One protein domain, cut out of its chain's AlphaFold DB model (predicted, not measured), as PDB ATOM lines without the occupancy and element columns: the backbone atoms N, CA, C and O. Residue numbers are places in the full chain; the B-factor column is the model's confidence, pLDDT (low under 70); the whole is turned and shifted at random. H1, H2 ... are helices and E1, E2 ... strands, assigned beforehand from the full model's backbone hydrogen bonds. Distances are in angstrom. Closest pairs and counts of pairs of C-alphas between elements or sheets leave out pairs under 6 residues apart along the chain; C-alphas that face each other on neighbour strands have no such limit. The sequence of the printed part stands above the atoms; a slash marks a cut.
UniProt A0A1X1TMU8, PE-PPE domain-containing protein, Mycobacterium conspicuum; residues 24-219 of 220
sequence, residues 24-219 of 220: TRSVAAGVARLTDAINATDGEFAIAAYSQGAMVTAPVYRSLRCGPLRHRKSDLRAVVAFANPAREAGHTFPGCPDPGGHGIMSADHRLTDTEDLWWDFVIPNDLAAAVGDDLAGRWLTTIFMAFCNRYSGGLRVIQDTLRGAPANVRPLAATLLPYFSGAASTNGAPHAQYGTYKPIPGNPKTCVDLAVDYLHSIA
ATOM      1  N   THR A  24      39.526  -1.190   2.547       93.00
ATOM      2  CA  THR A  24      38.445  -2.081   2.094       93.00
ATOM      3  C   THR A  24      37.175  -1.310   1.718       93.00
ATOM      4  O   THR A  24      36.594  -1.555   0.660       93.00
ATOM      5  N   ARG A  25      36.773  -0.307   2.515       93.94
ATOM      6  CA  ARG A  25      35.596   0.526   2.204       93.94
ATOM      7  C   ARG A  25      35.836   1.408   0.977       93.94
ATOM      8  O   ARG A  25      34.953   1.546   0.132       93.94
ATOM      9  N   SER A  26      37.018   2.011   0.890       95.62
ATOM     10  CA  SER A  26      37.398   2.879  -0.227       95.62
ATOM     11  C   SER A  26      37.494   2.097  -1.544       95.62
ATOM     12  O   SER A  26      36.933   2.517  -2.556       95.62
ATOM     13  N   VAL A  27      38.111   0.916  -1.512       97.50
ATOM     14  CA  VAL A  27      38.229  -0.013  -2.639       97.50
ATOM     15  C   VAL A  27      36.853  -0.482  -3.096       97.50
ATOM     16  O   VAL A  27      36.577  -0.401  -4.285       97.50
ATOM     17  N   ALA A  28      35.955  -0.882  -2.190       97.94
ATOM     18  CA  ALA A  28      34.595  -1.282  -2.562       97.94
ATOM     19  C   ALA A  28      33.836  -0.164  -3.305       97.94
ATOM     20  O   ALA A  28      33.202  -0.414  -4.331       97.94
ATOM     21  N   ALA A  29      33.958   1.086  -2.843       98.19
ATOM     22  CA  ALA A  29      33.391   2.233  -3.546       98.19
ATOM     23  C   ALA A  29      34.048   2.447  -4.922       98.19
ATOM     24  O   ALA A  29      33.350   2.692  -5.902       98.19
ATOM     25  N   GLY A  30      35.374   2.318  -5.019       98.56
ATOM     26  CA  GLY A  30      36.099   2.393  -6.289       98.56
ATOM     27  C   GLY A  30      35.686   1.301  -7.280       98.56
ATOM     28  O   GLY A  30      35.512   1.594  -8.460       98.56
ATOM     29  N   VAL A  31      35.462   0.070  -6.811       98.81
ATOM     30  CA  VAL A  31      34.992  -1.066  -7.624       98.81
ATOM     31  C   VAL A  31      33.626  -0.770  -8.227       98.81
ATOM     32  O   VAL A  31      33.447  -0.954  -9.430       98.81
ATOM     33  N   ALA A  32      32.689  -0.261  -7.423       98.69
ATOM     34  CA  ALA A  32      31.378   0.153  -7.917       98.69
ATOM     35  C   ALA A  32      31.516   1.249  -8.987       98.69
ATOM     36  O   ALA A  32      31.001   1.111 -10.091       98.69
ATOM     37  N   ARG A  33      32.316   2.289  -8.716       98.69
ATOM     38  CA  ARG A  33      32.519   3.412  -9.647       98.69
ATOM     39  C   ARG A  33      33.195   3.008 -10.956       98.69
ATOM     40  O   ARG A  33      32.823   3.524 -12.006       98.69
ATOM     41  N   LEU A  34      34.179   2.109 -10.910       98.81
ATOM     42  CA  LEU A  34      34.833   1.583 -12.108       98.81
ATOM     43  C   LEU A  34      33.881   0.678 -12.900       98.81
ATOM     44  O   LEU A  34      33.827   0.783 -14.121       98.81
ATOM     45  N   THR A  35      33.086  -0.150 -12.220       98.75
ATOM     46  CA  THR A  35      32.048  -0.983 -12.849       98.75
ATOM     47  C   THR A  35      31.017  -0.122 -13.582       98.75
ATOM     48  O   THR A  35      30.763  -0.347 -14.764       98.75
ATOM     49  N   ASP A  36      30.492   0.917 -12.927       98.50
ATOM     50  CA  ASP A  36      29.565   1.878 -13.538       98.50
ATOM     51  C   ASP A  36      30.203   2.588 -14.739       98.50
ATOM     52  O   ASP A  36      29.565   2.800 -15.770       98.50
ATOM     53  N   ALA A  37      31.484   2.955 -14.627       98.44
ATOM     54  CA  ALA A  37      32.205   3.619 -15.702       98.44
ATOM     55  C   ALA A  37      32.438   2.712 -16.912       98.44
ATOM     56  O   ALA A  37      32.325   3.198 -18.038       98.44
ATOM     57  N   ILE A  38      32.716   1.424 -16.696       98.50
ATOM     58  CA  ILE A  38      32.803   0.432 -17.767       98.50
ATOM     59  C   ILE A  38      31.438   0.318 -18.437       98.50
ATOM     60  O   ILE A  38      31.345   0.585 -19.628       98.50
ATOM     61  N   ASN A  39      30.368   0.051 -17.681       98.00
ATOM     62  CA  ASN A  39      29.013  -0.105 -18.228       98.00
ATOM     63  C   ASN A  39      28.529   1.118 -19.023       98.00
ATOM     64  O   ASN A  39      27.827   0.955 -20.012       98.00
ATOM     65  N   ALA A  40      28.928   2.327 -18.622       97.31
ATOM     66  CA  ALA A  40      28.600   3.572 -19.318       97.31
ATOM     67  C   ALA A  40      29.599   3.966 -20.428       97.31
ATOM     68  O   ALA A  40      29.496   5.062 -20.979       97.31
ATOM     69  N   THR A  41      30.627   3.158 -20.688       96.50
ATOM     70  CA  THR A  41      31.562   3.362 -21.799       96.50
ATOM     71  C   THR A  41      31.137   2.486 -22.961       96.50
ATOM     72  O   THR A  41      31.188   1.262 -22.843       96.50
ATOM     73  N   ASP A  42      30.760   3.107 -24.072       94.25
ATOM     74  CA  ASP A  42      30.501   2.395 -25.320       94.25
ATOM     75  C   ASP A  42      31.815   1.924 -25.948       94.25
ATOM     76  O   ASP A  42      32.786   2.681 -26.012       94.25
ATOM     77  N   GLY A  43      31.825   0.682 -26.429       95.38
ATOM     78  CA  GLY A  43      32.967   0.097 -27.120       95.38
ATOM     79  C   GLY A  43      34.173  -0.160 -26.217       95.38
ATOM     80  O   GLY A  43      34.043  -0.522 -25.044       95.38
ATOM     81  N   GLU A  44      35.347  -0.017 -26.819       97.56
ATOM     82  CA  GLU A  44      36.634  -0.443 -26.279       97.56
ATOM     83  C   GLU A  44      37.150   0.459 -25.158       97.56
ATOM     84  O   GLU A  44      36.940   1.674 -25.145       97.56
ATOM     85  N   PHE A  45      37.882  -0.131 -24.217       97.94
ATOM     86  CA  PHE A  45      38.499   0.613 -23.127       97.94
ATOM     87  C   PHE A  45      39.821   0.001 -22.670       97.94
ATOM     88  O   PHE A  45      40.080  -1.195 -22.796       97.94
ATOM     89  N   ALA A  46      40.650   0.847 -22.068       98.06
ATOM     90  CA  ALA A  46      41.834   0.449 -21.325       98.06
ATOM     91  C   ALA A  46      41.758   1.012 -19.902       98.06
ATOM     92  O   ALA A  46      41.168   2.072 -19.672       98.06
ATOM     93  N   ILE A  47      42.355   0.308 -18.941       98.44
ATOM     94  CA  ILE A  47      42.360   0.712 -17.534       98.44
ATOM     95  C   ILE A  47      43.775   1.088 -17.112       98.44
ATOM     96  O   ILE A  47      44.740   0.377 -17.365       98.44
ATOM     97  N   ALA A  48      43.877   2.214 -16.421       98.12
ATOM     98  CA  ALA A  48      45.098   2.730 -15.839       98.12
ATOM     99  C   ALA A  48      44.960   2.772 -14.316       98.12
ATOM    100  O   ALA A  48      44.093   3.476 -13.794       98.12
ATOM    101  N   ALA A  49      45.825   2.060 -13.601       98.19
ATOM    102  CA  ALA A  49      45.716   1.871 -12.162       98.19
ATOM    103  C   ALA A  49      47.045   2.137 -11.445       98.19
ATOM    104  O   ALA A  49      48.110   1.772 -11.929       98.19
ATOM    105  N   TYR A  50      46.991   2.756 -10.269       97.25
ATOM    106  CA  TYR A  50      48.164   3.003  -9.428       97.25
ATOM    107  C   TYR A  50      47.826   2.685  -7.971       97.25
ATOM    108  O   TYR A  50      46.824   3.197  -7.460       97.25
ATOM    109  N   SER A  51      48.653   1.879  -7.300       96.50
ATOM    110  CA  SER A  51      48.533   1.571  -5.868       96.50
ATOM    111  C   SER A  51      47.118   1.084  -5.503       96.50
ATOM    112  O   SER A  51      46.650   0.080  -6.043       96.50
ATOM    113  N   GLN A  52      46.365   1.803  -4.662       96.81
ATOM    114  CA  GLN A  52      44.973   1.462  -4.330       96.81
ATOM    115  C   GLN A  52      44.047   1.359  -5.558       96.81
ATOM    116  O   GLN A  52      43.103   0.573  -5.558       96.81
ATOM    117  N   GLY A  53      44.338   2.079  -6.647       98.00
ATOM    118  CA  GLY A  53      43.614   1.923  -7.910       98.00
ATOM    119  C   GLY A  53      43.773   0.526  -8.521       98.00
ATOM    120  O   GLY A  53      42.852   0.029  -9.163       98.00
ATOM    121  N   ALA A  54      44.899  -0.150  -8.281       98.44
ATOM    122  CA  ALA A  54      45.092  -1.535  -8.704       98.44
ATOM    123  C   ALA A  54      44.326  -2.510  -7.794       98.44
ATOM    124  O   ALA A  54      43.738  -3.465  -8.295       98.44
ATOM    125  N   MET A  55      44.197  -2.206  -6.493       98.44
ATOM    126  CA  MET A  55      43.292  -2.939  -5.590       98.44
ATOM    127  C   MET A  55      41.826  -2.840  -6.031       98.44
ATOM    128  O   MET A  55      41.074  -3.794  -5.866       98.44
ATOM    129  N   VAL A  56      41.418  -1.696  -6.590       98.75
ATOM    130  CA  VAL A  56      40.097  -1.509  -7.214       98.75
ATOM    131  C   VAL A  56      39.982  -2.306  -8.514       98.75
ATOM    132  O   VAL A  56      38.970  -2.954  -8.768       98.75
ATOM    133  N   THR A  57      41.022  -2.273  -9.344       98.81
ATOM    134  CA  THR A  57      40.977  -2.865 -10.685       98.81
ATOM    135  C   THR A  57      41.028  -4.392 -10.647       98.81
ATOM    136  O   THR A  57      40.332  -5.032 -11.426       98.81
ATOM    137  N   ALA A  58      41.774  -5.001  -9.722       98.56
ATOM    138  CA  ALA A  58      41.920  -6.456  -9.626       98.56
ATOM    139  C   ALA A  58      40.582  -7.228  -9.506       98.56
ATOM    140  O   ALA A  58      40.339  -8.123 -10.321       98.56
ATOM    141  N   PRO A  59      39.661  -6.915  -8.571       98.56
ATOM    142  CA  PRO A  59      38.352  -7.571  -8.520       98.56
ATOM    143  C   PRO A  59      37.462  -7.241  -9.730       98.56
ATOM    144  O   PRO A  59      36.730  -8.117 -10.189       98.56
ATOM    145  N   VAL A  60      37.548  -6.031 -10.299       98.75
ATOM    146  CA  VAL A  60      36.839  -5.691 -11.549       98.75
ATOM    147  C   VAL A  60      37.342  -6.551 -12.707       98.75
ATOM    148  O   VAL A  60      36.551  -7.058 -13.494       98.75
ATOM    149  N   TYR A  61      38.644  -6.795 -12.781       98.62
ATOM    150  CA  TYR A  61      39.239  -7.645 -13.799       98.62
ATOM    151  C   TYR A  61      38.901  -9.124 -13.620       98.62
ATOM    152  O   TYR A  61      38.590  -9.792 -14.602       98.62
ATOM    153  N   ARG A  62      38.809  -9.630 -12.382       98.31
ATOM    154  CA  ARG A  62      38.180 -10.943 -12.138       98.31
ATOM    155  C   ARG A  62      36.739 -10.981 -12.656       98.31
ATOM    156  O   ARG A  62      36.358 -11.940 -13.319       98.31
ATOM    157  N   SER A  63      35.959  -9.921 -12.420       98.38
ATOM    158  CA  SER A  63      34.592  -9.803 -12.947       98.38
ATOM    159  C   SER A  63      34.548  -9.781 -14.482       98.38
ATOM    160  O   SER A  63      33.666 -10.403 -15.068       98.38
ATOM    161  N   LEU A  64      35.519  -9.141 -15.139       98.62
ATOM    162  CA  LEU A  64      35.678  -9.171 -16.596       98.62
ATOM    163  C   LEU A  64      36.055 -10.575 -17.095       98.62
ATOM    164  O   LEU A  64      35.536 -11.011 -18.111       98.62
ATOM    165  N   ARG A  65      36.912 -11.329 -16.398       97.56
ATOM    166  CA  ARG A  65      37.299 -12.682 -16.841       97.56
ATOM    167  C   ARG A  65      36.171 -13.704 -16.677       97.56
ATOM    168  O   ARG A  65      35.900 -14.474 -17.596       97.56
ATOM    169  N   CYS A  66      35.502 -13.720 -15.525       96.62
ATOM    170  CA  CYS A  66      34.584 -14.810 -15.177       96.62
ATOM    171  C   CYS A  66      33.317 -14.387 -14.416       96.62
ATOM    172  O   CYS A  66      32.567 -15.254 -13.975       96.62
ATOM    173  N   GLY A  67      33.054 -13.089 -14.249       97.25
ATOM    174  CA  GLY A  67      31.951 -12.578 -13.430       97.25
ATOM    175  C   GLY A  67      30.911 -11.746 -14.194       97.25
ATOM    176  O   GLY A  67      30.759 -11.887 -15.409       97.25
ATOM    177  N   PRO A  68      30.168 -10.870 -13.487       97.62
ATOM    178  CA  PRO A  68      29.099 -10.054 -14.073       97.62
ATOM    179  C   PRO A  68      29.525  -9.162 -15.250       97.62
ATOM    180  O   PRO A  68      28.720  -8.882 -16.138       97.62
ATOM    181  N   LEU A  69      30.791  -8.738 -15.297       98.44
ATOM    182  CA  LEU A  69      31.326  -7.924 -16.389       98.44
ATOM    183  C   LEU A  69      31.859  -8.743 -17.573       98.44
ATOM    184  O   LEU A  69      32.378  -8.150 -18.511       98.44
ATOM    185  N   ARG A  70      31.711 -10.077 -17.598       98.31
ATOM    186  CA  ARG A  70      32.258 -10.923 -18.680       98.31
ATOM    187  C   ARG A  70      31.827 -10.494 -20.082       98.31
ATOM    188  O   ARG A  70      32.599 -10.612 -21.026       98.31
ATOM    189  N   HIS A  71      30.626  -9.940 -20.213       97.81
ATOM    190  CA  HIS A  71      30.112  -9.402 -21.475       97.81
ATOM    191  C   HIS A  71      30.915  -8.201 -22.020       97.81
ATOM    192  O   HIS A  71      30.810  -7.901 -23.200       97.81
ATOM    193  N   ARG A  72      31.727  -7.536 -21.186       98.44
ATOM    194  CA  ARG A  72      32.625  -6.423 -21.552       98.44
ATOM    195  C   ARG A  72      34.080  -6.845 -21.728       98.44
ATOM    196  O   ARG A  72      34.939  -6.007 -21.973       98.44
ATOM    197  N   LYS A  73      34.392  -8.136 -21.582       98.00
ATOM    198  CA  LYS A  73      35.769  -8.642 -21.667       98.00
ATOM    199  C   LYS A  73      36.395  -8.428 -23.042       98.00
ATOM    200  O   LYS A  73      37.571  -8.093 -23.103       98.00
ATOM    201  N   SER A  74      35.626  -8.601 -24.118       97.31
ATOM    202  CA  SER A  74      36.086  -8.375 -25.498       97.31
ATOM    203  C   SER A  74      36.481  -6.925 -25.772       97.31
ATOM    204  O   SER A  74      37.296  -6.672 -26.655       97.31
ATOM    205  N   ASP A  75      35.917  -5.994 -25.004       98.19
ATOM    206  CA  ASP A  75      36.138  -4.558 -25.158       98.19
ATOM    207  C   ASP A  75      37.365  -4.077 -24.370       98.19
ATOM    208  O   ASP A  75      37.884  -2.990 -24.623       98.19
ATOM    209  N   LEU A  76      37.847  -4.872 -23.407       98.38
ATOM    210  CA  LEU A  76      39.053  -4.557 -22.650       98.38
ATOM    211  C   LEU A  76      40.287  -4.765 -23.535       98.38
ATOM    212  O   LEU A  76      40.653  -5.898 -23.848       98.38
ATOM    213  N   ARG A  77      40.972  -3.671 -23.868       98.06
ATOM    214  CA  ARG A  77      42.193  -3.685 -24.688       98.06
ATOM    215  C   ARG A  77      43.479  -3.779 -23.881       98.06
ATOM    216  O   ARG A  77      44.429  -4.402 -24.341       98.06
ATOM    217  N   ALA A  78      43.510  -3.185 -22.689       98.19
ATOM    218  CA  ALA A  78      44.675  -3.227 -21.811       98.19
ATOM    219  C   ALA A  78      44.333  -2.884 -20.363       98.19
ATOM    220  O   ALA A  78      43.422  -2.098 -20.089       98.19
ATOM    221  N   VAL A  79      45.146  -3.389 -19.440       98.56
ATOM    222  CA  VAL A  79      45.280  -2.839 -18.092       98.56
ATOM    223  C   VAL A  79      46.741  -2.498 -17.851       98.56
ATOM    224  O   VAL A  79      47.597  -3.351 -18.004       98.56
ATOM    225  N   VAL A  80      47.044  -1.268 -17.449       98.62
ATOM    226  CA  VAL A  80      48.377  -0.884 -16.972       98.62
ATOM    227  C   VAL A  80      48.288  -0.559 -15.487       98.62
ATOM    228  O   VAL A  80      47.557   0.349 -15.077       98.62
ATOM    229  N   ALA A  81      49.007  -1.318 -14.669       98.62
ATOM    230  CA  ALA A  81      48.999  -1.194 -13.222       98.62
ATOM    231  C   ALA A  81      50.400  -0.857 -12.704       98.62
ATOM    232  O   ALA A  81      51.388  -1.491 -13.052       98.62
ATOM    233  N   PHE A  82      50.480   0.153 -11.849       98.25
ATOM    234  CA  PHE A  82      51.703   0.566 -11.171       98.25
ATOM    235  C   PHE A  82      51.557   0.281  -9.681       98.25
ATOM    236  O   PHE A  82      50.515   0.598  -9.095       98.25
ATOM    237  N   ALA A  83      52.597  -0.276  -9.062       97.38
ATOM    238  CA  ALA A  83      52.603  -0.574  -7.631       97.38
ATOM    239  C   ALA A  83      51.411  -1.435  -7.177       97.38
ATOM    240  O   ALA A  83      50.775  -1.131  -6.168       97.38
ATOM    241  N   ASN A  84      51.068  -2.471  -7.948       98.44
ATOM    242  CA  ASN A  84      49.861  -3.271  -7.758       98.44
ATOM    243  C   ASN A  84      49.893  -4.133  -6.472       98.44
ATOM    244  O   ASN A  84      50.607  -5.137  -6.435       98.44
ATOM    245  N   PRO A  85      49.061  -3.837  -5.447       98.31
ATOM    246  CA  PRO A  85      48.982  -4.648  -4.228       98.31
ATOM    247  C   PRO A  85      48.426  -6.052  -4.437       98.31
ATOM    248  O   PRO A  85      48.653  -6.928  -3.608       98.31
ATOM    249  N   ALA A  86      47.719  -6.278  -5.541       98.50
ATOM    250  CA  ALA A  86      47.165  -7.565  -5.929       98.50
ATOM    251  C   ALA A  86      48.026  -8.286  -6.981       98.50
ATOM    252  O   ALA A  86      47.537  -9.232  -7.591       98.50
ATOM    253  N   ARG A  87      49.269  -7.852  -7.233       98.56
ATOM    254  CA  ARG A  87      50.128  -8.451  -8.264       98.56
ATOM    255  C   ARG A  87      50.372  -9.941  -8.015       98.56
ATOM    256  O   ARG A  87      50.698 -10.336  -6.891       98.56
ATOM    257  N   GLU A  88      50.261 -10.727  -9.076       98.00
ATOM    258  CA  GLU A  88      50.673 -12.130  -9.124       98.00
ATOM    259  C   GLU A  88      52.204 -12.269  -9.040       98.00
ATOM    260  O   GLU A  88      52.947 -11.463  -9.601       98.00
ATOM    261  N   ALA A  89      52.701 -13.282  -8.329       96.94
ATOM    262  CA  ALA A  89      54.140 -13.544  -8.272       96.94
ATOM    263  C   ALA A  89      54.684 -13.867  -9.674       96.94
ATOM    264  O   ALA A  89      54.042 -14.597 -10.424       96.94
ATOM    265  N   GLY A  90      55.854 -13.340 -10.038       95.38
ATOM    266  CA  GLY A  90      56.427 -13.566 -11.371       95.38
ATOM    267  C   GLY A  90      55.812 -12.728 -12.496       95.38
ATOM    268  O   GLY A  90      56.380 -12.680 -13.583       95.38
ATOM    269  N   HIS A  91      54.685 -12.049 -12.258       97.69
ATOM    270  CA  HIS A  91      54.001 -11.287 -13.296       97.69
ATOM    271  C   HIS A  91      54.523  -9.847 -13.392       97.69
ATOM    272  O   HIS A  91      54.548  -9.109 -12.400       97.69
ATOM    273  N   THR A  92      54.912  -9.448 -14.600       97.38
ATOM    274  CA  THR A  92      55.309  -8.092 -15.006       97.38
ATOM    275  C   THR A  92      54.796  -7.839 -16.427       97.38
ATOM    276  O   THR A  92      54.057  -8.647 -16.982       97.38
ATOM    277  N   PHE A  93      55.159  -6.715 -17.044       96.19
ATOM    278  CA  PHE A  93      54.928  -6.529 -18.475       96.19
ATOM    279  C   PHE A  93      55.974  -7.273 -19.343       96.19
ATOM    280  O   PHE A  93      57.110  -7.470 -18.895       96.19
ATOM    281  N   PRO A  94      55.647  -7.639 -20.601       94.31
ATOM    282  CA  PRO A  94      56.546  -8.385 -21.480       94.31
ATOM    283  C   PRO A  94      57.934  -7.750 -21.630       94.31
ATOM    284  O   PRO A  94      58.076  -6.564 -21.928       94.31
ATOM    285  N   GLY A  95      58.975  -8.566 -21.444       90.62
ATOM    286  CA  GLY A  95      60.376  -8.143 -21.549       90.62
ATOM    287  C   GLY A  95      60.933  -7.421 -20.315       90.62
ATOM    288  O   GLY A  95      62.112  -7.065 -20.313       90.62
ATOM    289  N   CYS A  96      60.138  -7.219 -19.261       94.06
ATOM    290  CA  CYS A  96      60.627  -6.701 -17.986       94.06
ATOM    291  C   CYS A  96      61.178  -7.832 -17.108       94.06
ATOM    292  O   CYS A  96      60.444  -8.784 -16.835       94.06
ATOM    293  N   PRO A  97      62.411  -7.722 -16.579       93.69
ATOM    294  CA  PRO A  97      62.866  -8.614 -15.520       93.69
ATOM    295  C   PRO A  97      61.913  -8.557 -14.317       93.69
ATOM    296  O   PRO A  97      61.569  -7.463 -13.860       93.69
ATOM    297  N   ASP A  98      61.494  -9.715 -13.800       94.62
ATOM    298  CA  ASP A  98      60.721  -9.777 -12.558       94.62
ATOM    299  C   ASP A  98      61.634  -9.444 -11.366       94.62
ATOM    300  O   ASP A  98      62.653 -10.113 -11.174       94.62
ATOM    301  N   PRO A  99      61.307  -8.424 -10.549       93.75
ATOM    302  CA  PRO A  99      62.086  -8.103  -9.355       93.75
ATOM    303  C   PRO A  99      61.875  -9.103  -8.204       93.75
ATOM    304  O   PRO A  99      62.496  -8.947  -7.152       93.75
ATOM    305  N   GLY A 100      61.009 -10.106  -8.384       95.81
ATOM    306  CA  GLY A 100      60.658 -11.108  -7.387       95.81
ATOM    307  C   GLY A 100      59.500 -10.684  -6.480       95.81
ATOM    308  O   GLY A 100      58.959  -9.576  -6.566       95.81
ATOM    309  N   GLY A 101      59.102 -11.596  -5.590       96.69
ATOM    310  CA  GLY A 101      57.987 -11.391  -4.665       96.69
ATOM    311  C   GLY A 101      56.626 -11.295  -5.361       96.69
ATOM    312  O   GLY A 101      56.441 -11.769  -6.479       96.69
ATOM    313  N   HIS A 102      55.665 -10.674  -4.682       97.81
ATOM    314  CA  HIS A 102      54.277 -10.515  -5.117       97.81
ATOM    315  C   HIS A 102      53.648  -9.239  -4.523       97.81
ATOM    316  O   HIS A 102      54.253  -8.556  -3.692       97.81
ATOM    317  N   GLY A 103      52.408  -8.914  -4.900       98.38
ATOM    318  CA  GLY A 103      51.661  -7.807  -4.291       98.38
ATOM    319  C   GLY A 103      51.378  -8.025  -2.798       98.38
ATOM    320  O   GLY A 103      51.189  -9.156  -2.358       98.38
ATOM    321  N   ILE A 104      51.345  -6.965  -1.988       98.06
ATOM    322  CA  ILE A 104      51.240  -7.078  -0.518       98.06
ATOM    323  C   ILE A 104      49.916  -7.654  -0.002       98.06
ATOM    324  O   ILE A 104      49.853  -8.087   1.149       98.06
ATOM    325  N   MET A 105      48.853  -7.670  -0.806       97.81
ATOM    326  CA  MET A 105      47.578  -8.261  -0.398       97.81
ATOM    327  C   MET A 105      47.720  -9.760  -0.109       97.81
ATOM    328  O   MET A 105      48.620 -10.433  -0.619       97.81
ATOM    329  N   SER A 106      46.818 -10.298   0.716       96.38
ATOM    330  CA  SER A 106      46.762 -11.737   0.982       96.38
ATOM    331  C   SER A 106      46.495 -12.534  -0.299       96.38
ATOM    332  O   SER A 106      45.961 -12.007  -1.274       96.38
ATOM    333  N   ALA A 107      46.894 -13.807  -0.308       95.81
ATOM    334  CA  ALA A 107      46.887 -14.642  -1.510       95.81
ATOM    335  C   ALA A 107      45.511 -14.736  -2.195       95.81
ATOM    336  O   ALA A 107      45.437 -14.683  -3.414       95.81
ATOM    337  N   ASP A 108      44.424 -14.778  -1.422       95.31
ATOM    338  CA  ASP A 108      43.036 -14.774  -1.905       95.31
ATOM    339  C   ASP A 108      42.636 -13.479  -2.640       95.31
ATOM    340  O   ASP A 108      41.700 -13.461  -3.440       95.31
ATOM    341  N   HIS A 109      43.362 -12.388  -2.400       96.62
ATOM    342  CA  HIS A 109      43.150 -11.097  -3.043       96.62
ATOM    343  C   HIS A 109      44.121 -10.823  -4.194       96.62
ATOM    344  O   HIS A 109      43.858  -9.897  -4.972       96.62
ATOM    345  N   ARG A 110      45.190 -11.610  -4.363       97.75
ATOM    346  CA  ARG A 110      46.129 -11.477  -5.488       97.75
ATOM    347  C   ARG A 110      45.563 -12.071  -6.772       97.75
ATOM    348  O   ARG A 110      44.764 -13.009  -6.746       97.75
ATOM    349  N   LEU A 111      45.898 -11.458  -7.899       98.19
ATOM    350  CA  LEU A 111      45.597 -12.009  -9.211       98.19
ATOM    351  C   LEU A 111      46.355 -13.328  -9.401       98.19
ATOM    352  O   LEU A 111      47.374 -13.575  -8.756       98.19
ATOM    353  N   THR A 112      45.792 -14.163 -10.263       97.56
ATOM    354  CA  THR A 112      46.357 -15.426 -10.734       97.56
ATOM    355  C   THR A 112      46.010 -15.569 -12.206       97.56
ATOM    356  O   THR A 112      44.939 -15.087 -12.625       97.56
ATOM    357  N   ASP A 113      46.869 -16.247 -12.961       96.75
ATOM    358  CA  ASP A 113      46.706 -16.470 -14.399       96.75
ATOM    359  C   ASP A 113      46.476 -15.138 -15.134       96.75
ATOM    360  O   ASP A 113      45.504 -14.960 -15.880       96.75
ATOM    361  N   THR A 114      47.295 -14.141 -14.799       97.19
ATOM    362  CA  THR A 114      47.190 -12.787 -15.346       97.19
ATOM    363  C   THR A 114      47.583 -12.803 -16.827       97.19
ATOM    364  O   THR A 114      48.620 -13.340 -17.198       97.19
ATOM    365  N   GLU A 115      46.706 -12.278 -17.692       96.06
ATOM    366  CA  GLU A 115      46.881 -12.312 -19.153       96.06
ATOM    367  C   GLU A 115      47.838 -11.207 -19.634       96.06
ATOM    368  O   GLU A 115      47.866 -10.128 -19.047       96.06
ATOM    369  N   ASP A 116      48.482 -11.398 -20.792       94.88
ATOM    370  CA  ASP A 116      49.447 -10.450 -21.394       94.88
ATOM    371  C   ASP A 116      48.911  -9.026 -21.649       94.88
ATOM    372  O   ASP A 116      49.686  -8.081 -21.827       94.88
ATOM    373  N   LEU A 117      47.585  -8.842 -21.684       96.62
ATOM    374  CA  LEU A 117      46.958  -7.516 -21.788       96.62
ATOM    375  C   LEU A 117      47.068  -6.695 -20.496       96.62
ATOM    376  O   LEU A 117      46.788  -5.494 -20.498       96.62
ATOM    377  N   TRP A 118      47.381  -7.340 -19.372       98.38
ATOM    378  CA  TRP A 118      47.606  -6.690 -18.093       98.38
ATOM    379  C   TRP A 118      49.107  -6.508 -17.908       98.38
ATOM    380  O   TRP A 118      49.869  -7.460 -17.879       98.38
ATOM    381  N   TRP A 119      49.551  -5.270 -17.767       98.56
ATOM    382  CA  TRP A 119      50.946  -4.916 -17.564       98.56
ATOM    383  C   TRP A 119      51.134  -4.430 -16.135       98.56
ATOM    384  O   TRP A 119      50.651  -3.354 -15.769       98.56
ATOM    385  N   ASP A 120      51.863  -5.207 -15.335       98.50
ATOM    386  CA  ASP A 120      52.314  -4.777 -14.015       98.50
ATOM    387  C   ASP A 120      53.696  -4.127 -14.105       98.50
ATOM    388  O   ASP A 120      54.703  -4.765 -14.417       98.50
ATOM    389  N   PHE A 121      53.748  -2.842 -13.771       98.31
ATOM    390  CA  PHE A 121      54.983  -2.118 -13.518       98.31
ATOM    391  C   PHE A 121      55.336  -2.236 -12.041       98.31
ATOM    392  O   PHE A 121      54.556  -1.842 -11.165       98.31
ATOM    393  N   VAL A 122      56.545  -2.728 -11.775       97.25
ATOM    394  CA  VAL A 122      57.032  -3.017 -10.424       97.25
ATOM    395  C   VAL A 122      58.434  -2.454 -10.264       97.25
ATOM    396  O   VAL A 122      59.305  -2.686 -11.101       97.25
ATOM    397  N   ILE A 123      58.653  -1.715  -9.180       96.31
ATOM    398  CA  ILE A 123      59.984  -1.254  -8.784       96.31
ATOM    399  C   ILE A 123      60.494  -2.184  -7.675       96.31
ATOM    400  O   ILE A 123      59.739  -2.457  -6.736       96.31
ATOM    401  N   PRO A 124      61.748  -2.674  -7.744       95.38
ATOM    402  CA  PRO A 124      62.343  -3.447  -6.661       95.38
ATOM    403  C   PRO A 124      62.177  -2.744  -5.309       95.38
ATOM    404  O   PRO A 124      62.409  -1.540  -5.191       95.38
ATOM    405  N   ASN A 125      61.803  -3.507  -4.280       91.25
ATOM    406  CA  ASN A 125      61.551  -3.023  -2.915       91.25
ATOM    407  C   ASN A 125      60.349  -2.070  -2.745       91.25
ATOM    408  O   ASN A 125      60.167  -1.516  -1.657       91.25
ATOM    409  N   ASP A 126      59.498  -1.877  -3.758       95.75
ATOM    410  CA  ASP A 126      58.173  -1.290  -3.537       95.75
ATOM    411  C   ASP A 126      57.305  -2.293  -2.768       95.75
ATOM    412  O   ASP A 126      56.804  -3.267  -3.331       95.75
ATOM    413  N   LEU A 127      57.116  -2.046  -1.471       94.94
ATOM    414  CA  LEU A 127      56.369  -2.938  -0.584       94.94
ATOM    415  C   LEU A 127      54.897  -3.058  -0.965       94.94
ATOM    416  O   LEU A 127      54.231  -3.920  -0.420       94.94
ATOM    417  N   ALA A 128      54.358  -2.236  -1.867       95.69
ATOM    418  CA  ALA A 128      53.030  -2.500  -2.400       95.69
ATOM    419  C   ALA A 128      53.038  -3.702  -3.360       95.69
ATOM    420  O   ALA A 128      52.100  -4.487  -3.336       95.69
ATOM    421  N   ALA A 129      54.082  -3.878  -4.173       97.44
ATOM    422  CA  ALA A 129      54.067  -4.782  -5.329       97.44
ATOM    423  C   ALA A 129      55.156  -5.875  -5.332       97.44
ATOM    424  O   ALA A 129      55.078  -6.798  -6.142       97.44
ATOM    425  N   ALA A 130      56.165  -5.783  -4.464       97.00
ATOM    426  CA  ALA A 130      57.336  -6.663  -4.445       97.00
ATOM    427  C   ALA A 130      57.653  -7.171  -3.024       97.00
ATOM    428  O   ALA A 130      58.766  -7.021  -2.523       97.00
ATOM    429  N   VAL A 131      56.657  -7.746  -2.349       95.56
ATOM    430  CA  VAL A 131      56.810  -8.371  -1.024       95.56
ATOM    431  C   VAL A 131      57.154  -9.851  -1.186       95.56
ATOM    432  O   VAL A 131      56.544 -10.532  -2.003       95.56
ATOM    433  N   GLY A 132      58.136 -10.348  -0.430       94.25
ATOM    434  CA  GLY A 132      58.510 -11.767  -0.431       94.25
ATOM    435  C   GLY A 132      57.611 -12.649   0.448       94.25
ATOM    436  O   GLY A 132      56.850 -12.155   1.273       94.25
ATOM    437  N   ASP A 133      57.762 -13.969   0.331       93.12
ATOM    438  CA  ASP A 133      57.042 -14.959   1.157       93.12
ATOM    439  C   ASP A 133      57.772 -15.326   2.468       93.12
ATOM    440  O   ASP A 133      57.345 -16.208   3.225       93.12
ATOM    441  N   ASP A 134      58.887 -14.655   2.768       91.69
ATOM    442  CA  ASP A 134      59.624 -14.865   4.009       91.69
ATOM    443  C   ASP A 134      58.803 -14.440   5.246       91.69
ATOM    444  O   ASP A 134      57.655 -13.988   5.175       91.69
ATOM    445  N   LEU A 135      59.358 -14.650   6.443       89.38
ATOM    446  CA  LEU A 135      58.660 -14.262   7.670       89.38
ATOM    447  C   LEU A 135      58.304 -12.766   7.658       89.38
ATOM    448  O   LEU A 135      57.205 -12.409   8.079       89.38
ATOM    449  N   ALA A 136      59.196 -11.905   7.166       89.25
ATOM    450  CA  ALA A 136      58.962 -10.470   7.146       89.25
ATOM    451  C   ALA A 136      57.810 -10.099   6.204       89.25
ATOM    452  O   ALA A 136      56.888  -9.392   6.612       89.25
ATOM    453  N   GLY A 137      57.807 -10.623   4.983       92.31
ATOM    454  CA  GLY A 137      56.777 -10.343   3.994       92.31
ATOM    455  C   GLY A 137      55.396 -10.853   4.393       92.31
ATOM    456  O   GLY A 137      54.421 -10.103   4.309       92.31
ATOM    457  N   ARG A 138      55.300 -12.049   4.988       92.38
ATOM    458  CA  ARG A 138      54.026 -12.549   5.546       92.38
ATOM    459  C   ARG A 138      53.464 -11.630   6.632       92.38
ATOM    460  O   ARG A 138      52.251 -11.405   6.699       92.38
ATOM    461  N   TRP A 139      54.328 -11.053   7.465       90.88
ATOM    462  CA  TRP A 139      53.902 -10.079   8.468       90.88
ATOM    463  C   TRP A 139      53.553  -8.714   7.872       90.88
ATOM    464  O   TRP A 139      52.580  -8.112   8.322       90.88
ATOM    465  N   LEU A 140      54.261  -8.251   6.838       92.81
ATOM    466  CA  LEU A 140      53.890  -7.042   6.095       92.81
ATOM    467  C   LEU A 140      52.489  -7.179   5.488       92.81
ATOM    468  O   LEU A 140      51.648  -6.310   5.711       92.81
ATOM    469  N   THR A 141      52.191  -8.302   4.828       94.94
ATOM    470  CA  THR A 141      50.839  -8.628   4.346       94.94
ATOM    471  C   THR A 141      49.819  -8.641   5.482       94.94
ATOM    472  O   THR A 141      48.759  -8.026   5.371       94.94
ATOM    473  N   THR A 142      50.133  -9.283   6.611       92.38
ATOM    474  CA  THR A 142      49.227  -9.347   7.772       92.38
ATOM    475  C   THR A 142      48.898  -7.955   8.321       92.38
ATOM    476  O   THR A 142      47.732  -7.633   8.564       92.38
ATOM    477  N   ILE A 143      49.911  -7.097   8.480       90.06
ATOM    478  CA  ILE A 143      49.744  -5.715   8.942       90.06
ATOM    479  C   ILE A 143      48.940  -4.913   7.916       90.06
ATOM    480  O   ILE A 143      47.979  -4.236   8.284       90.06
ATOM    481  N   PHE A 144      49.270  -5.029   6.630       93.25
ATOM    482  CA  PHE A 144      48.552  -4.353   5.555       93.25
ATOM    483  C   PHE A 144      47.063  -4.714   5.528       93.25
ATOM    484  O   PHE A 144      46.211  -3.822   5.529       93.25
ATOM    485  N   MET A 145      46.726  -6.003   5.596       94.00
ATOM    486  CA  MET A 145      45.333  -6.455   5.612       94.00
ATOM    487  C   MET A 145      44.599  -6.026   6.889       94.00
ATOM    488  O   MET A 145      43.406  -5.714   6.841       94.00
ATOM    489  N   ALA A 146      45.292  -5.923   8.027       90.19
ATOM    490  CA  ALA A 146      44.705  -5.358   9.237       90.19
ATOM    491  C   ALA A 146      44.338  -3.877   9.066       90.19
ATOM    492  O   ALA A 146      43.251  -3.476   9.485       90.19
ATOM    493  N   PHE A 147      45.187  -3.075   8.420       87.62
ATOM    494  CA  PHE A 147      44.872  -1.679   8.099       87.62
ATOM    495  C   PHE A 147      43.736  -1.548   7.088       87.62
ATOM    496  O   PHE A 147      42.858  -0.703   7.265       87.62
ATOM    497  N   CYS A 148      43.718  -2.406   6.066       90.56
ATOM    498  CA  CYS A 148      42.648  -2.418   5.072       90.56
ATOM    499  C   CYS A 148      41.275  -2.611   5.720       90.56
ATOM    500  O   CYS A 148      40.326  -1.942   5.321       90.56
ATOM    501  N   ASN A 149      41.187  -3.477   6.734       89.62
ATOM    502  CA  ASN A 149      39.912  -3.927   7.291       89.62
ATOM    503  C   ASN A 149      39.520  -3.270   8.622       89.62
ATOM    504  O   ASN A 149      38.333  -3.147   8.908       89.62
ATOM    505  N   ARG A 150      40.487  -2.886   9.464       87.56
ATOM    506  CA  ARG A 150      40.243  -2.523  10.875       87.56
ATOM    507  C   ARG A 150      40.754  -1.139  11.263       87.56
ATOM    508  O   ARG A 150      40.633  -0.764  12.427       87.56
ATOM    509  N   TYR A 151      41.359  -0.382  10.343       85.69
ATOM    510  CA  TYR A 151      41.859   0.949  10.679       85.69
ATOM    511  C   TYR A 151      40.711   1.891  11.059       85.69
ATOM    512  O   TYR A 151      39.782   2.102  10.283       85.69
ATOM    513  N   SER A 152      40.818   2.491  12.244       83.44
ATOM    514  CA  SER A 152      39.825   3.410  12.806       83.44
ATOM    515  C   SER A 152      40.430   4.753  13.239       83.44
ATOM    516  O   SER A 152      39.869   5.420  14.102       83.44
ATOM    517  N   GLY A 153      41.592   5.140  12.689       74.06
ATOM    518  CA  GLY A 153      42.215   6.445  12.959       74.06
ATOM    519  C   GLY A 153      43.364   6.465  13.976       74.06
ATOM    520  O   GLY A 153      43.774   7.547  14.381       74.06
ATOM    521  N   GLY A 154      43.902   5.317  14.406       73.88
ATOM    522  CA  GLY A 154      44.987   5.287  15.396       73.88
ATOM    523  C   GLY A 154      45.859   4.030  15.362       73.88
ATOM    524  O   GLY A 154      45.566   3.062  14.661       73.88
ATOM    525  N   LEU A 155      46.925   4.030  16.172       74.06
ATOM    526  CA  LEU A 155      47.926   2.950  16.240       74.06
ATOM    527  C   LEU A 155      47.403   1.650  16.868       74.06
ATOM    528  O   LEU A 155      48.104   0.639  16.853       74.06
ATOM    529  N   ARG A 156      46.177   1.645  17.400       83.12
ATOM    530  CA  ARG A 156      45.580   0.462  18.029       83.12
ATOM    531  C   ARG A 156      45.567  -0.742  17.087       83.12
ATOM    532  O   ARG A 156      45.898  -1.840  17.513       83.12
ATOM    533  N   VAL A 157      45.280  -0.534  15.798       83.31
ATOM    534  CA  VAL A 157      45.321  -1.625  14.811       83.31
ATOM    535  C   VAL A 157      46.722  -2.232  14.688       83.31
ATOM    536  O   VAL A 157      46.837  -3.446  14.549       83.31
ATOM    537  N   ILE A 158      47.787  -1.429  14.808       76.81
ATOM    538  CA  ILE A 158      49.172  -1.922  14.834       76.81
ATOM    539  C   ILE A 158      49.406  -2.724  16.108       76.81
ATOM    540  O   ILE A 158      49.862  -3.858  16.034       76.81
ATOM    541  N   GLN A 159      49.070  -2.158  17.269       81.12
ATOM    542  CA  GLN A 159      49.285  -2.803  18.568       81.12
ATOM    543  C   GLN A 159      48.564  -4.154  18.662       81.12
ATOM    544  O   GLN A 159      49.159  -5.141  19.090       81.12
ATOM    545  N   ASP A 160      47.310  -4.211  18.211       84.62
ATOM    546  CA  ASP A 160      46.511  -5.434  18.210       84.62
ATOM    547  C   ASP A 160      47.025  -6.450  17.182       84.62
ATOM    548  O   ASP A 160      47.025  -7.646  17.465       84.62
ATOM    549  N   THR A 161      47.516  -6.004  16.020       84.06
ATOM    550  CA  THR A 161      48.088  -6.905  14.999       84.06
ATOM    551  C   THR A 161      49.454  -7.454  15.405       84.06
ATOM    552  O   THR A 161      49.767  -8.599  15.102       84.06
ATOM    553  N   LEU A 162      50.262  -6.667  16.116       83.19
ATOM    554  CA  LEU A 162      51.585  -7.077  16.594       83.19
ATOM    555  C   LEU A 162      51.543  -7.830  17.932       83.19
ATOM    556  O   LEU A 162      52.594  -8.196  18.470       83.19
ATOM    557  N   ARG A 163      50.357  -8.060  18.506       83.75
ATOM    558  CA  ARG A 163      50.215  -8.805  19.757       83.75
ATOM    559  C   ARG A 163      50.654 -10.254  19.534       83.75
ATOM    560  O   ARG A 163      50.044 -10.978  18.760       83.75
ATOM    561  N   GLY A 164      51.728 -10.667  20.208       75.81
ATOM    562  CA  GLY A 164      52.335 -11.990  20.011       75.81
ATOM    563  C   GLY A 164      53.238 -12.103  18.777       75.81
ATOM    564  O   GLY A 164      53.763 -13.181  18.518       75.81
ATOM    565  N   ALA A 165      53.463 -11.010  18.036       81.12
ATOM    566  CA  ALA A 165      54.428 -11.007  16.945       81.12
ATOM    567  C   ALA A 165      55.865 -11.174  17.484       81.12
ATOM    568  O   ALA A 165      56.202 -10.572  18.516       81.12
ATOM    569  N   PRO A 166      56.729 -11.931  16.780       81.06
ATOM    570  CA  PRO A 166      58.156 -12.008  17.081       81.06
ATOM    571  C   PRO A 166      58.807 -10.621  17.196       81.06
ATOM    572  O   PRO A 166      58.416  -9.673  16.512       81.06
ATOM    573  N   ALA A 167      59.828 -10.477  18.046       80.19
ATOM    574  CA  ALA A 167      60.468  -9.179  18.288       80.19
ATOM    575  C   ALA A 167      61.026  -8.536  17.002       80.19
ATOM    576  O   ALA A 167      60.901  -7.326  16.814       80.19
ATOM    577  N   ASN A 168      61.552  -9.351  16.081       80.00
ATOM    578  CA  ASN A 168      62.081  -8.923  14.782       80.00
ATOM    579  C   ASN A 168      61.006  -8.458  13.781       80.00
ATOM    580  O   ASN A 168      61.348  -7.888  12.752       80.00
ATOM    581  N   VAL A 169      59.718  -8.661  14.073       79.81
ATOM    582  CA  VAL A 169      58.600  -8.259  13.203       79.81
ATOM    583  C   VAL A 169      58.085  -6.862  13.533       79.81
ATOM    584  O   VAL A 169      57.581  -6.162  12.659       79.81
ATOM    585  N   ARG A 170      58.216  -6.414  14.785       75.19
ATOM    586  CA  ARG A 170      57.682  -5.112  15.218       75.19
ATOM    587  C   ARG A 170      58.191  -3.922  14.389       75.19
ATOM    588  O   ARG A 170      57.366  -3.063  14.075       75.19
ATOM    589  N   PRO A 171      59.474  -3.863  13.974       82.69
ATOM    590  CA  PRO A 171      59.956  -2.786  13.108       82.69
ATOM    591  C   PRO A 171      59.256  -2.722  11.739       82.69
ATOM    592  O   PRO A 171      59.167  -1.646  11.158       82.69
ATOM    593  N   LEU A 172      58.694  -3.832  11.242       82.25
ATOM    594  CA  LEU A 172      58.024  -3.895   9.934       82.25
ATOM    595  C   LEU A 172      56.729  -3.074   9.884       82.25
ATOM    596  O   LEU A 172      56.330  -2.597   8.827       82.25
ATOM    597  N   ALA A 173      56.062  -2.847  11.017       77.88
ATOM    598  CA  ALA A 173      54.902  -1.957  11.020       77.88
ATOM    599  C   ALA A 173      55.292  -0.513  10.667       77.88
ATOM    600  O   ALA A 173      54.532   0.181   9.992       77.88
ATOM    601  N   ALA A 174      56.489  -0.075  11.073       81.12
ATOM    602  CA  ALA A 174      56.978   1.264  10.774       81.12
ATOM    603  C   ALA A 174      57.260   1.455   9.275       81.12
ATOM    604  O   ALA A 174      57.039   2.546   8.755       81.12
ATOM    605  N   THR A 175      57.669   0.400   8.559       85.81
ATOM    606  CA  THR A 175      57.946   0.482   7.115       85.81
ATOM    607  C   THR A 175      56.678   0.652   6.274       85.81
ATOM    608  O   THR A 175      56.757   1.152   5.155       85.81
ATOM    609  N   LEU A 176      55.502   0.299   6.811       86.69
ATOM    610  CA  LEU A 176      54.210   0.498   6.143       86.69
ATOM    611  C   LEU A 176      53.543   1.842   6.463       86.69
ATOM    612  O   LEU A 176      52.670   2.275   5.710       86.69
ATOM    613  N   LEU A 177      53.961   2.545   7.523       83.19
ATOM    614  CA  LEU A 177      53.385   3.846   7.890       83.19
ATOM    615  C   LEU A 177      53.362   4.861   6.731       83.19
ATOM    616  O   LEU A 177      52.323   5.502   6.560       83.19
ATOM    617  N   PRO A 178      54.413   4.992   5.890       85.25
ATOM    618  CA  PRO A 178      54.371   5.903   4.748       85.25
ATOM    619  C   PRO A 178      53.284   5.557   3.721       85.25
ATOM    620  O   PRO A 178      52.731   6.456   3.095       85.25
ATOM    621  N   TYR A 179      52.942   4.278   3.548       86.94
ATOM    622  CA  TYR A 179      51.882   3.857   2.625       86.94
ATOM    623  C   TYR A 179      50.498   4.241   3.165       86.94
ATOM    624  O   TYR A 179      49.614   4.628   2.407       86.94
ATOM    625  N   PHE A 180      50.326   4.204   4.487       83.88
ATOM    626  CA  PHE A 180      49.077   4.563   5.159       83.88
ATOM    627  C   PHE A 180      48.856   6.069   5.287       83.88
ATOM    628  O   PHE A 180      47.715   6.521   5.220       83.88
ATOM    629  N   SER A 181      49.924   6.852   5.446       81.50
ATOM    630  CA  SER A 181      49.849   8.318   5.473       81.50
ATOM    631  C   SER A 181      49.845   8.954   4.080       81.50
ATOM    632  O   SER A 181      49.667  10.163   3.964       81.50
ATOM    633  N   GLY A 182      50.081   8.165   3.025       80.44
ATOM    634  CA  GLY A 182      50.292   8.653   1.661       80.44
ATOM    635  C   GLY A 182      51.700   9.205   1.402       80.44
ATOM    636  O   GLY A 182      52.030   9.499   0.254       80.44
ATOM    637  N   ALA A 183      52.558   9.293   2.424       79.94
ATOM    638  CA  ALA A 183      53.927   9.785   2.292       79.94
ATOM    639  C   ALA A 183      54.805   8.921   1.369       79.94
ATOM    640  O   ALA A 183      55.741   9.442   0.770       79.94
ATOM    641  N   ALA A 184      54.496   7.629   1.192       79.25
ATOM    642  CA  ALA A 184      55.194   6.755   0.243       79.25
ATOM    643  C   ALA A 184      55.117   7.269  -1.205       79.25
ATOM    644  O   ALA A 184      55.999   6.982  -2.006       79.25
ATOM    645  N   SER A 185      54.087   8.054  -1.536       79.62
ATOM    646  CA  SER A 185      53.906   8.652  -2.862       79.62
ATOM    647  C   SER A 185      54.659   9.978  -3.043       79.62
ATOM    648  O   SER A 185      54.615  10.549  -4.130       79.62
ATOM    649  N   THR A 186      55.327  10.498  -2.005       76.81
ATOM    650  CA  THR A 186      55.966  11.829  -2.032       76.81
ATOM    651  C   THR A 186      57.378  11.874  -1.446       76.81
ATOM    652  O   THR A 186      58.110  12.821  -1.713       76.81
ATOM    653  N   ASN A 187      57.807  10.864  -0.688       76.00
ATOM    654  CA  ASN A 187      59.090  10.849   0.024       76.00
ATOM    655  C   ASN A 187      60.260  10.241  -0.775       76.00
ATOM    656  O   ASN A 187      61.273   9.864  -0.191       76.00
ATOM    657  N   GLY A 188      60.110  10.085  -2.092       79.69
ATOM    658  CA  GLY A 188      61.122   9.450  -2.936       79.69
ATOM    659  C   GLY A 188      61.273   7.940  -2.723       79.69
ATOM    660  O   GLY A 188      62.205   7.366  -3.281       79.69
ATOM    661  N   ALA A 189      60.385   7.283  -1.965       88.44
ATOM    662  CA  ALA A 189      60.336   5.824  -1.896       88.44
ATOM    663  C   ALA A 189      60.097   5.213  -3.290       88.44
ATOM    664  O   ALA A 189      59.480   5.874  -4.132       88.44
ATOM    665  N   PRO A 190      60.498   3.945  -3.520       93.38
ATOM    666  CA  PRO A 190      60.222   3.224  -4.765       93.38
ATOM    667  C   PRO A 190      58.783   3.400  -5.263       93.38
ATOM    668  O   PRO A 190      58.566   3.648  -6.444       93.38
ATOM    669  N   HIS A 191      57.814   3.410  -4.342       95.25
ATOM    670  CA  HIS A 191      56.400   3.613  -4.638       95.25
ATOM    671  C   HIS A 191      56.116   4.868  -5.485       95.25
ATOM    672  O   HIS A 191      55.296   4.813  -6.389       95.25
ATOM    673  N   ALA A 192      56.831   5.978  -5.271       93.25
ATOM    674  CA  ALA A 192      56.628   7.242  -5.988       93.25
ATOM    675  C   ALA A 192      57.388   7.355  -7.325       93.25
ATOM    676  O   ALA A 192      57.235   8.346  -8.042       93.25
ATOM    677  N   GLN A 193      58.245   6.390  -7.667       95.19
ATOM    678  CA  GLN A 193      59.281   6.578  -8.688       95.19
ATOM    679  C   GLN A 193      58.909   6.075 -10.088       95.19
ATOM    680  O   GLN A 193      59.718   6.164 -11.003       95.19
ATOM    681  N   TYR A 194      57.685   5.601 -10.330       95.69
ATOM    682  CA  TYR A 194      57.296   5.057 -11.645       95.69
ATOM    683  C   TYR A 194      57.425   6.053 -12.810       95.69
ATOM    684  O   TYR A 194      57.579   5.649 -13.961       95.69
ATOM    685  N   GLY A 195      57.392   7.359 -12.532       95.12
ATOM    686  CA  GLY A 195      57.624   8.398 -13.540       95.12
ATOM    687  C   GLY A 195      59.092   8.611 -13.928       95.12
ATOM    688  O   GLY A 195      59.344   9.327 -14.890       95.12
ATOM    689  N   THR A 196      60.045   8.038 -13.190       95.38
ATOM    690  CA  THR A 196      61.495   8.240 -13.379       95.38
ATOM    691  C   THR A 196      62.287   6.933 -13.440       95.38
ATOM    692  O   THR A 196      63.373   6.903 -14.018       95.38
ATOM    693  N   TYR A 197      61.753   5.849 -12.879       96.44
ATOM    694  CA  TYR A 197      62.376   4.534 -12.868       96.44
ATOM    695  C   TYR A 197      62.351   3.894 -14.255       96.44
ATOM    696  O   TYR A 197      61.312   3.890 -14.917       96.44
ATOM    697  N   LYS A 198      63.493   3.331 -14.667       97.12
ATOM    698  CA  LYS A 198      63.714   2.678 -15.963       97.12
ATOM    699  C   LYS A 198      63.816   1.165 -15.747       97.12
ATOM    700  O   LYS A 198      64.863   0.700 -15.300       97.12
ATOM    701  N   PRO A 199      62.741   0.404 -16.005       96.00
ATOM    702  CA  PRO A 199      62.659  -0.997 -15.592       96.00
ATOM    703  C   PRO A 199      63.467  -1.961 -16.468       96.00
ATOM    704  O   PRO A 199      63.816  -3.044 -16.009       96.00
ATOM    705  N   ILE A 200      63.784  -1.583 -17.710       96.44
ATOM    706  CA  ILE A 200      64.537  -2.429 -18.644       96.44
ATOM    707  C   ILE A 200      65.996  -1.941 -18.705       96.44
ATOM    708  O   ILE A 200      66.226  -0.795 -19.109       96.44
ATOM    709  N   PRO A 201      66.994  -2.783 -18.369       93.75
ATOM    710  CA  PRO A 201      68.407  -2.436 -18.502       93.75
ATOM    711  C   PRO A 201      68.763  -1.954 -19.915       93.75
ATOM    712  O   PRO A 201      68.408  -2.583 -20.908       93.75
ATOM    713  N   GLY A 202      69.456  -0.819 -20.011       95.19
ATOM    714  CA  GLY A 202      69.851  -0.217 -21.291       95.19
ATOM    715  C   GLY A 202      68.739   0.531 -22.041       95.19
ATOM    716  O   GLY A 202      69.042   1.261 -22.982       95.19
ATOM    717  N   ASN A 203      67.474   0.433 -21.620       96.69
ATOM    718  CA  ASN A 203      66.382   1.210 -22.201       96.69
ATOM    719  C   ASN A 203      66.242   2.562 -21.469       96.69
ATOM    720  O   ASN A 203      66.106   2.585 -20.243       96.69
ATOM    721  N   PRO A 204      66.251   3.711 -22.171       97.19
ATOM    722  CA  PRO A 204      66.124   5.011 -21.519       97.19
ATOM    723  C   PRO A 204      64.706   5.315 -21.005       97.19
ATOM    724  O   PRO A 204      64.554   6.280 -20.255       97.19
ATOM    725  N   LYS A 205      63.693   4.536 -21.404       97.81
ATOM    726  CA  LYS A 205      62.279   4.773 -21.099       97.81
ATOM    727  C   LYS A 205      61.922   4.384 -19.665       97.81
ATOM    728  O   LYS A 205      62.334   3.346 -19.151       97.81
ATOM    729  N   THR A 206      61.121   5.230 -19.033       97.69
ATOM    730  CA  THR A 206      60.552   5.014 -17.701       97.69
ATOM    731  C   THR A 206      59.344   4.076 -17.739       97.69
ATOM    732  O   THR A 206      58.790   3.821 -18.809       97.69
ATOM    733  N   CYS A 207      58.866   3.606 -16.581       97.38
ATOM    734  CA  CYS A 207      57.620   2.828 -16.515       97.38
ATOM    735  C   CYS A 207      56.443   3.573 -17.166       97.38
ATOM    736  O   CYS A 207      55.671   2.984 -17.917       97.38
ATOM    737  N   VAL A 208      56.308   4.880 -16.914       97.38
ATOM    738  CA  VAL A 208      55.227   5.678 -17.519       97.38
ATOM    739  C   VAL A 208      55.416   5.846 -19.028       97.38
ATOM    740  O   VAL A 208      54.416   5.851 -19.738       97.38
ATOM    741  N   ASP A 209      56.650   5.975 -19.524       97.75
ATOM    742  CA  ASP A 209      56.914   6.035 -20.972       97.75
ATOM    743  C   ASP A 209      56.459   4.741 -21.657       97.75
ATOM    744  O   ASP A 209      55.679   4.785 -22.601       97.75
ATOM    745  N   LEU A 210      56.880   3.595 -21.118       98.06
ATOM    746  CA  LEU A 210      56.556   2.273 -21.657       98.06
ATOM    747  C   LEU A 210      55.048   1.992 -21.629       98.06
ATOM    748  O   LEU A 210      54.504   1.463 -22.594       98.06
ATOM    749  N   ALA A 211      54.354   2.384 -20.556       97.94
ATOM    750  CA  ALA A 211      52.901   2.251 -20.477       97.94
ATOM    751  C   ALA A 211      52.181   3.099 -21.533       97.94
ATOM    752  O   ALA A 211      51.200   2.650 -22.121       97.94
ATOM    753  N   VAL A 212      52.649   4.328 -21.770       97.62
ATOM    754  CA  VAL A 212      52.075   5.212 -22.795       97.62
ATOM    755  C   VAL A 212      52.309   4.636 -24.189       97.62
ATOM    756  O   VAL A 212      51.357   4.568 -24.959       97.62
ATOM    757  N   ASP A 213      53.521   4.161 -24.479       97.06
ATOM    758  CA  ASP A 213      53.837   3.524 -25.761       97.06
ATOM    759  C   ASP A 213      52.952   2.300 -26.015       97.06
ATOM    760  O   ASP A 213      52.417   2.136 -27.112       97.06
ATOM    761  N   TYR A 214      52.746   1.462 -24.993       97.50
ATOM    762  CA  TYR A 214      51.856   0.311 -25.089       97.50
ATOM    763  C   TYR A 214      50.421   0.734 -25.408       97.50
ATOM    764  O   TYR A 214      49.847   0.259 -26.389       97.50
ATOM    765  N   LEU A 215      49.867   1.688 -24.653       97.44
ATOM    766  CA  LEU A 215      48.526   2.213 -24.916       97.44
ATOM    767  C   LEU A 215      48.418   2.810 -26.329       97.44
ATOM    768  O   LEU A 215      47.434   2.583 -27.024       97.44
ATOM    769  N   HIS A 216      49.428   3.534 -26.808       96.75
ATOM    770  CA  HIS A 216      49.426   4.066 -28.174       96.75
ATOM    771  C   HIS A 216      49.505   2.986 -29.253       96.75
ATOM    772  O   HIS A 216      48.950   3.196 -30.331       96.75
ATOM    773  N   SER A 217      50.175   1.865 -28.976       95.44
ATOM    774  CA  SER A 217      50.342   0.760 -29.929       95.44
ATOM    775  C   SER A 217      49.060  -0.036 -30.185       95.44
ATOM    776  O   SER A 217      48.921  -0.630 -31.249       95.44
ATOM    777  N   ILE A 218      48.120  -0.020 -29.234       94.25
ATOM    778  CA  ILE A 218      46.839  -0.745 -29.314       94.25
ATOM    779  C   ILE A 218      45.660   0.149 -29.715       94.25
ATOM    780  O   ILE A 218      44.543  -0.335 -29.857       94.25
ATOM    781  N   ALA A 219      45.889   1.456 -29.838       89.44
ATOM    782  CA  ALA A 219      44.861   2.407 -30.229       89.44
ATOM    783  C   ALA A 219      44.863   2.598 -31.750       89.44
ATOM    784  O   ALA A 219      45.861   3.065 -32.318       89.44
TER     785      ALA A 219
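AT A GLANCE: This is residues 24 to 219 of the 220 residues of the protein "PE-PPE domain-containing protein" of Mycobacterium conspicuum (UniProt A0A1X1TMU8). A small parallel sheet, E1 E2 E3, is covered by H2 on one face and H8 on the other, with H1 packed on H2; at one end of this body a second group of helices, H4, H5 and H6, stands off the sheet. The 196 printed residues hold eight named helices and three named strands, in the order H1 E1 H2 H3 E2 E3 H4 H5 H6 H7 H8, and the class is mostly helix. The whole is compact, with a radius of gyration of the C-alphas of 17.0 A and spans of 52 by 42 by 28 A.

IN THESE COORDINATES: H1, residues 24 to 39, begins at C-alpha 24 (38.445, -2.081, 2.094) and is 22.5 A long. E1 is residues 45 to 50, H2 residues 52 to 66, 22.1 A, and H3 residues 70 to 75. E2, residues 76 to 82, is 17.8 A long, and E3 is residues 118 to 121. H4, residues 135 to 150, is 22.1 A long, H5 is residues 156 to 161, and H6, residues 167 to 181, is 24.1 A long. H7 is residues 190 to 195, and H8, residues 207 to 217, ends at C-alpha 217 (50.342, 0.760, -29.929).

HOW THE PARTS SIT: E2 is the inner strand, parallel to E1 at 10 degrees, with N 49 and O 80 2.8 A apart, and to E3 at 16 degrees, with N 119 and O 79 2.7 A apart, both within hydrogen-bond range. E1, H2 H3, E2 form a strand-helix-strand unit, two parallel neighbour strands with helices between, and its crossover is right-handed. H2 and H8 lie on opposite faces of the sheet, three layers, at heights over the sheet of 9.3 A and 9.5 A. H1 touches H2 at a steep tilt of 53 degrees, the same way, closest at the C-alphas of Val 31 and Val 56, 5.1 A. H2 and H3 touch only at the corner, with the C-alphas of Leu 64 and Arg 70 closest, 4.4 A. H7 only grazes the sheet and touches H8, with the C-alphas of Tyr 194 and Cys 207 closest, 5.4 A. H4 and H5 form a helical hairpin, closest at the C-alphas of Ile 143 and Thr 161, 6.4 A. H4 touches H6 at the C-alphas of Ala 136 and Val 169, their closest, 6.5 A. In H1, H4, H5 and H8 every O i to N i+4 pair is within hydrogen-bond range; H2 has 9 of 11, H3 0 of 2 with 2 of 3 O i to N i+3 pairs, H6 3 of 11 with 9 of 12, and H7 0 of 2 with 1 of 3.

THE WHOLE: The C-alphas of Asp 42 and Ala 167, the two farthest apart, are 54.2 A apart. The printed part has no cut. The links E2 to E3, E3 to H4 and H7 to H8 are long, with 35, 13 and 11 residues. The mean pLDDT of the printed part is 93.3, and no printed residue is under 70.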